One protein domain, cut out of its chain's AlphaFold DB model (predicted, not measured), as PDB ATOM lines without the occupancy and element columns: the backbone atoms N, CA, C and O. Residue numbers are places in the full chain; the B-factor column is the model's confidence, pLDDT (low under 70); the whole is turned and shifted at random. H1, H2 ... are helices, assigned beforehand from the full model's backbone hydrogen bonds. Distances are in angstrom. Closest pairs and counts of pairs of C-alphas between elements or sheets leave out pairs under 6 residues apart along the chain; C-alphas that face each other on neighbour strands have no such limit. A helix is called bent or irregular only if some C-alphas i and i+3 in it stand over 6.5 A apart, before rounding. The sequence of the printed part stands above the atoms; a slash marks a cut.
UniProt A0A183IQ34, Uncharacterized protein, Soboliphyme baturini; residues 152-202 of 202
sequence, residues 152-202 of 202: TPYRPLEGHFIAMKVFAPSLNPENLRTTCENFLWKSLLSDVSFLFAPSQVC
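Overview. This is residues 152 to 202 of the 202 residues of an uncharacterized protein of Soboliphyme baturini (UniProt A0A183IQ34). Two helices of 14 residues, H1 and H2, run side by side in opposite ways along the length of a narrow loop of chain, with few contacts between them. At one end the link between them turns back, with residues 166 to 171 sticking out; at the other end the chain folds back after H2 through the short helix H3 to the short helix H4, near the beginning of H1. The printed part has 51 residues with four named helices, H1, H2, H3 and H4 in that order along the chain, and no named strand; its class is all helix. It is only just compact, close to loose, with a radius of gyration of the C-alphas of 11.7 A, and its C-alphas span 35 by 18 by 12 A, only just a rod.

Along the chain. After Thr 152 and Pro 153 comes H1, residues 154 to 167, which begins with C-alpha 154 at (79.242, 186.650, 175.189) and measures 19.9 A from first to last C-alpha. H2, residues 174 to 187, measures 20.1 A and ends with C-alpha 187 at (78.136, 187.752, 163.071). H2 is irregular: C-alphas 175 and 178 are 7.3 A apart. H3 is residues 192 to 195, 5.1 A long. H4 is residues 198 to 201, 5.2 A long, and ends with C-alpha 201 at (79.045, 181.274, 167.370).

Arrangement. H1 and H2 are close but not clearly touching; their closest C-alphas, those of Tyr 154 and Glu 181, are 7.7 A apart. Their lines stand at a shallow tilt of 31 degrees, opposite ways. H1 and H4 only just touch, with 3 pairs of C-alphas within 8 A; H1 does so with residues 156 to 157 alone, and the closest C-alphas, those of Pro 156 and Ser 199, are 5.4 A apart. H2 and H4 are close but not clearly touching, the closest C-alphas being those of Leu 184 and Val 201, 7.3 A apart. H3 and H4 are also close but not clearly touching, with the C-alphas of Val 192 and Val 201 closest at 7.2 A. H2 and H3 meet only through their link, and H1 and H3 are apart. Every O i to N i+4 pair is within hydrogen-bond range in H1, and 8 of 10 are in H2. H3 and H4 are too short for such a pair, and each has its one O i to N i+3 pair within range.

Size, cuts and confidence. The two C-alphas farthest apart, those of Ser 170 and Phe 194, are 35.6 A apart, while those of Thr 152 and Cys 202, the first and last printed, are 9.3 A apart. Cys 202 is the chain's last residue. The printed part has no cut. The link from H1 to H2, 6 residues, is short, and the links from H2 to H3 and from H3 to H4 are tight. The mean pLDDT of the printed part is 87.7, and no printed residue is under 70.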
ATOM      1  N   THR A 152      73.030 184.683 174.696       80.50
ATOM      2  CA  THR A 152      73.998 185.379 173.839       80.50
ATOM      3  C   THR A 152      75.384 184.725 173.886       80.50
ATOM      4  O   THR A 152      75.744 184.104 174.893       80.50
ATOM      5  N   PRO A 153      76.195 184.845 172.815       88.44
ATOM      6  CA  PRO A 153      77.513 184.208 172.735       88.44
ATOM      7  C   PRO A 153      78.580 184.855 173.634       88.44
ATOM      8  O   PRO A 153      79.658 184.291 173.796       88.44
ATOM      9  N   TYR A 154      78.290 185.985 174.290       86.69
ATOM     10  CA  TYR A 154      79.242 186.650 175.189       86.69
ATOM     11  C   TYR A 154      79.572 185.832 176.437       86.69
ATOM     12  O   TYR A 154      80.711 185.821 176.891       86.69
ATOM     13  N   ARG A 155      78.599 185.096 176.990       87.44
ATOM     14  CA  ARG A 155      78.853 184.254 178.167       87.44
ATOM     15  C   ARG A 155      79.762 183.057 177.834       87.44
ATOM     16  O   ARG A 155      80.714 182.829 178.581       87.44
ATOM     17  N   PRO A 156      79.543 182.322 176.724       90.94
ATOM     18  CA  PRO A 156      80.531 181.379 176.201       90.94
ATOM     19  C   PRO A 156      81.906 181.998 175.911       90.94
ATOM     20  O   PRO A 156      82.913 181.340 176.171       90.94
ATOM     21  N   LEU A 157      81.967 183.245 175.426       91.25
ATOM     22  CA  LEU A 157      83.233 183.938 175.155       91.25
ATOM     23  C   LEU A 157      84.068 184.149 176.416       91.25
ATOM     24  O   LEU A 157      85.253 183.816 176.423       91.25
ATOM     25  N   GLU A 158      83.452 184.599 177.511       90.88
ATOM     26  CA  GLU A 158      84.158 184.690 178.797       90.88
ATOM     27  C   GLU A 158      84.681 183.324 179.258       90.88
ATOM     28  O   GLU A 158      85.805 183.218 179.748       90.88
ATOM     29  N   GLY A 159      83.901 182.259 179.043       92.50
ATOM     30  CA  GLY A 159      84.336 180.889 179.317       92.50
ATOM     31  C   GLY A 159      85.596 180.500 178.536       92.50
ATOM     32  O   GLY A 159      86.537 179.958 179.120       92.50
ATOM     33  N   HIS A 160      85.656 180.833 177.243       91.50
ATOM     34  CA  HIS A 160      86.838 180.598 176.408       91.50
ATOM     35  C   HIS A 160      88.047 181.424 176.863       91.50
ATOM     36  O   HIS A 160      89.158 180.893 176.915       91.50
ATOM     37  N   PHE A 161      87.857 182.688 177.256       92.94
ATOM     38  CA  PHE A 161      88.947 183.502 177.800       92.94
ATOM     39  C   PHE A 161      89.501 182.936 179.108       92.94
ATOM     40  O   PHE A 161      90.721 182.886 179.275       92.94
ATOM     41  N   ILE A 162      88.642 182.455 180.009       92.75
ATOM     42  CA  ILE A 162      89.074 181.790 181.246       92.75
ATOM     43  C   ILE A 162      89.854 180.512 180.920       92.75
ATOM     44  O   ILE A 162      90.946 180.314 181.452       92.75
ATOM     45  N   ALA A 163      89.344 179.678 180.010       92.06
ATOM     46  CA  ALA A 163      90.030 178.461 179.586       92.06
ATOM     47  C   ALA A 163      91.416 178.766 178.992       92.06
ATOM     48  O   ALA A 163      92.393 178.118 179.361       92.06
ATOM     49  N   MET A 164      91.540 179.794 178.147       92.56
ATOM     50  CA  MET A 164      92.838 180.204 177.599       92.56
ATOM     51  C   MET A 164      93.820 180.657 178.684       92.56
ATOM     52  O   MET A 164      94.986 180.283 178.611       92.56
ATOM     53  N   LYS A 165      93.370 181.373 179.727       91.50
ATOM     54  CA  LYS A 165      94.241 181.737 180.866       91.50
ATOM     55  C   LYS A 165      94.766 180.506 181.613       91.50
ATOM     56  O   LYS A 165      95.887 180.534 182.107       91.50
ATOM     57  N   VAL A 166      93.971 179.436 181.688       93.19
ATOM     58  CA  VAL A 166      94.341 178.185 182.370       93.19
ATOM     59  C   VAL A 166      95.266 177.318 181.510       93.19
ATOM     60  O   VAL A 166      96.282 176.836 182.003       93.19
ATOM     61  N   PHE A 167      94.933 177.115 180.233       93.69
ATOM     62  CA  PHE A 167      95.644 176.177 179.354       93.69
ATOM     63  C   PHE A 167      96.797 176.807 178.562       93.69
ATOM     64  O   PHE A 167      97.695 176.089 178.127       93.69
ATOM     65  N   ALA A 168      96.804 178.131 178.384       90.44
ATOM     66  CA  ALA A 168      97.840 178.869 177.663       90.44
ATOM     67  C   ALA A 168      98.239 180.165 178.406       90.44
ATOM     68  O   ALA A 168      97.990 181.262 177.906       90.44
ATOM     69  N   PRO A 169      98.908 180.079 179.575       85.06
ATOM     70  CA  PRO A 169      99.198 181.242 180.426       85.06
ATOM     71  C   PRO A 169     100.091 182.306 179.771       85.06
ATOM     72  O   PRO A 169     100.095 183.461 180.186       85.06
ATOM     73  N   SER A 170     100.868 181.923 178.751       87.69
ATOM     74  CA  SER A 170     101.714 182.834 177.972       87.69
ATOM     75  C   SER A 170     100.926 183.715 176.997       87.69
ATOM     76  O   SER A 170     101.468 184.693 176.487       87.69
ATOM     77  N   LEU A 171      99.668 183.370 176.707       87.56
ATOM     78  CA  LEU A 171      98.771 184.170 175.882       87.56
ATOM     79  C   LEU A 171      97.962 185.102 176.788       87.56
ATOM     80  O   LEU A 171      97.279 184.645 177.700       87.56
ATOM     81  N   ASN A 172      97.983 186.406 176.510       87.81
ATOM     82  CA  ASN A 172      97.069 187.344 177.156       87.81
ATOM     83  C   ASN A 172      95.775 187.466 176.326       87.81
ATOM     84  O   ASN A 172      95.791 188.152 175.298       87.81
ATOM     85  N   PRO A 173      94.653 186.841 176.732       87.25
ATOM     86  CA  PRO A 173      93.411 186.872 175.960       87.25
ATOM     87  C   PRO A 173      92.753 188.254 175.915       87.25
ATOM     88  O   PRO A 173      91.947 188.502 175.023       87.25
ATOM     89  N   GLU A 174      93.123 189.184 176.804       89.00
ATOM     90  CA  GLU A 174      92.608 190.561 176.749       89.00
ATOM     91  C   GLU A 174      92.990 191.258 175.434       89.00
ATOM     92  O   GLU A 174      92.240 192.090 174.931       89.00
ATOM     93  N   ASN A 175      94.099 190.847 174.804       89.62
ATOM     94  CA  ASN A 175      94.501 191.347 173.486       89.62
ATOM     95  C   ASN A 175      93.530 190.924 172.367       89.62
ATOM     96  O   ASN A 175      93.478 191.568 171.321       89.62
ATOM     97  N   LEU A 176      92.781 189.833 172.564       90.62
ATOM     98  CA  LEU A 176      91.824 189.295 171.593       90.62
ATOM     99  C   LEU A 176      90.396 189.786 171.846       90.62
ATOM    100  O   LEU A 176      89.586 189.762 170.921       90.62
ATOM    101  N   ARG A 177      90.099 190.263 173.062       89.81
ATOM    102  CA  ARG A 177      88.759 190.654 173.520       89.81
ATOM    103  C   ARG A 177      88.017 191.529 172.522       89.81
ATOM    104  O   ARG A 177      86.987 191.119 171.996       89.81
ATOM    105  N   THR A 178      88.587 192.681 172.184       89.31
ATOM    106  CA  THR A 178      87.969 193.640 171.261       89.31
ATOM    107  C   THR A 178      87.721 193.031 169.879       89.31
ATOM    108  O   THR A 178      86.700 193.297 169.250       89.31
ATOM    109  N   THR A 179      88.636 192.195 169.387       91.12
ATOM    110  CA  THR A 179      88.497 191.535 168.080       91.12
ATOM    111  C   THR A 179      87.376 190.497 168.097       91.12
ATOM    112  O   THR A 179      86.546 190.492 167.189       91.12
ATOM    113  N   CYS A 180      87.310 189.665 169.139       91.19
ATOM    114  CA  CYS A 180      86.257 188.668 169.325       91.19
ATOM    115  C   CYS A 180      84.884 189.324 169.512       91.19
ATOM    116  O   CYS A 180      83.926 188.937 168.851       91.19
ATOM    117  N   GLU A 181      84.784 190.360 170.347       87.81
ATOM    118  CA  GLU A 181      83.536 191.100 170.556       87.81
ATOM    119  C   GLU A 181      83.050 191.752 169.257       87.81
ATOM    120  O   GLU A 181      81.875 191.632 168.914       87.81
ATOM    121  N   ASN A 182      83.949 192.369 168.482       87.81
ATOM    122  CA  ASN A 182      83.618 192.930 167.169       87.81
ATOM    123  C   ASN A 182      83.181 191.856 166.161       87.81
ATOM    124  O   ASN A 182      82.296 192.106 165.339       87.81
ATOM    125  N   PHE A 183      83.799 190.673 166.195       90.25
ATOM    126  CA  PHE A 183      83.394 189.543 165.363       90.25
ATOM    127  C   PHE A 183      81.993 189.051 165.734       90.25
ATOM    128  O   PHE A 183      81.157 188.898 164.841       90.25
ATOM    129  N   LEU A 184      81.709 188.871 167.028       87.88
ATOM    130  CA  LEU A 184      80.380 188.493 167.510       87.88
ATOM    131  C   LEU A 184      79.342 189.530 167.089       87.88
ATOM    132  O   LEU A 184      78.344 189.181 166.466       87.88
ATOM    133  N   TRP A 185      79.623 190.813 167.314       83.44
ATOM    134  CA  TRP A 185      78.741 191.908 166.920       83.44
ATOM    135  C   TRP A 185      78.365 191.896 165.437       83.44
ATOM    136  O   TRP A 185      77.215 192.166 165.100       83.44
ATOM    137  N   LYS A 186      79.310 191.579 164.546       85.06
ATOM    138  CA  LYS A 186      79.050 191.474 163.101       85.06
ATOM    139  C   LYS A 186      78.329 190.183 162.734       85.06
ATOM    140  O   LYS A 186      77.423 190.205 161.908       85.06
ATOM    141  N   SER A 187      78.723 189.067 163.341       85.94
ATOM    142  CA  SER A 187      78.136 187.752 163.071       85.94
ATOM    143  C   SER A 187      76.653 187.733 163.417       85.94
ATOM    144  O   SER A 187      75.852 187.137 162.707       85.94
ATOM    145  N   LEU A 188      76.273 188.453 164.464       79.69
ATOM    146  CA  LEU A 188      74.913 188.516 164.981       79.69
ATOM    147  C   LEU A 188      73.944 189.356 164.127       79.69
ATOM    148  O   LEU A 188      72.738 189.204 164.279       79.69
ATOM    149  N   LEU A 189      74.452 190.156 163.179       78.00
ATOM    150  CA  LEU A 189      73.650 190.765 162.101       78.00
ATOM    151  C   LEU A 189      73.307 189.771 160.976       78.00
ATOM    152  O   LEU A 189      72.621 190.114 160.015       78.00
ATOM    153  N   SER A 190      73.847 188.554 161.038       79.81
ATOM    154  CA  SER A 190      73.553 187.493 160.082       79.81
ATOM    155  C   SER A 190      72.557 186.487 160.655       79.81
ATOM    156  O   SER A 190      72.195 186.513 161.830       79.81
ATOM    157  N   ASP A 191      72.176 185.515 159.830       79.19
ATOM    158  CA  ASP A 191      71.268 184.436 160.218       79.19
ATOM    159  C   ASP A 191      71.886 183.444 161.232       79.19
ATOM    160  O   ASP A 191      71.232 182.477 161.624       79.19
ATOM    161  N   VAL A 192      73.136 183.657 161.673       84.75
ATOM    162  CA  VAL A 192      73.883 182.731 162.542       84.75
ATOM    163  C   VAL A 192      73.140 182.409 163.843       84.75
ATOM    164  O   VAL A 192      73.098 181.247 164.244       84.75
ATOM    165  N   SER A 193      72.471 183.397 164.447       80.75
ATOM    166  CA  SER A 193      71.723 183.256 165.708       80.75
ATOM    167  C   SER A 193      70.534 182.301 165.596       80.75
ATOM    168  O   SER A 193      70.052 181.766 166.593       80.75
ATOM    169  N   PHE A 194      70.050 182.076 164.375       79.81
ATOM    170  CA  PHE A 194      68.951 181.161 164.091       79.81
ATOM    171  C   PHE A 194      69.427 179.742 163.777       79.81
ATOM    172  O   PHE A 194      68.638 178.799 163.900       79.81
ATOM    173  N   LEU A 195      70.693 179.597 163.379       85.12
ATOM    174  CA  LEU A 195      71.271 178.367 162.840       85.12
ATOM    175  C   LEU A 195      72.187 177.650 163.835       85.12
ATOM    176  O   LEU A 195      72.252 176.424 163.816       85.12
ATOM    177  N   PHE A 196      72.867 178.389 164.707       86.94
ATOM    178  CA  PHE A 196      73.890 177.851 165.599       86.94
ATOM    179  C   PHE A 196      73.603 178.200 167.056       86.94
ATOM    180  O   PHE A 196      73.009 179.233 167.373       86.94
ATOM    181  N   ALA A 197      74.048 177.332 167.963       87.88
ATOM    182  CA  ALA A 197      73.984 177.613 169.389       87.88
ATOM    183  C   ALA A 197      74.986 178.719 169.771       87.88
ATOM    184  O   ALA A 197      76.054 178.799 169.165       87.88
ATOM    185  N   PRO A 198      74.727 179.523 170.819       87.31
ATOM    186  CA  PRO A 198      75.626 180.610 171.221       87.31
ATOM    187  C   PRO A 198      77.078 180.178 171.473       87.31
ATOM    188  O   PRO A 198      77.999 180.941 171.210       87.31
ATOM    189  N   SER A 199      77.299 178.948 171.944       89.00
ATOM    190  CA  SER A 199      78.640 178.383 172.139       89.00
ATOM    191  C   SER A 199      79.371 178.021 170.845       89.00
ATOM    192  O   SER A 199      80.582 177.887 170.882       89.00
ATOM    193  N   GLN A 200      78.650 177.827 169.737       90.75
ATOM    194  CA  GLN A 200      79.218 177.561 168.410       90.75
ATOM    195  C   GLN A 200      79.513 178.850 167.635       90.75
ATOM    196  O   GLN A 200      80.300 178.829 166.696       90.75
ATOM    197  N   VAL A 201      78.825 179.947 167.974       87.69
ATOM    198  CA  VAL A 201      79.045 181.274 167.370       87.69
ATOM    199  C   VAL A 201      80.272 181.965 167.970       87.69
ATOM    200  O   VAL A 201      80.904 182.780 167.301       87.69
ATOM    201  N   CYS A 202      80.568 181.655 169.232       83.38
ATOM    202  CA  CYS A 202      81.774 182.067 169.939       83.38
ATOM    203  C   CYS A 202      83.007 181.305 169.445       83.38
ATOM    204  O   CYS A 202      84.075 181.953 169.371       83.38
TER     205      CYS A 202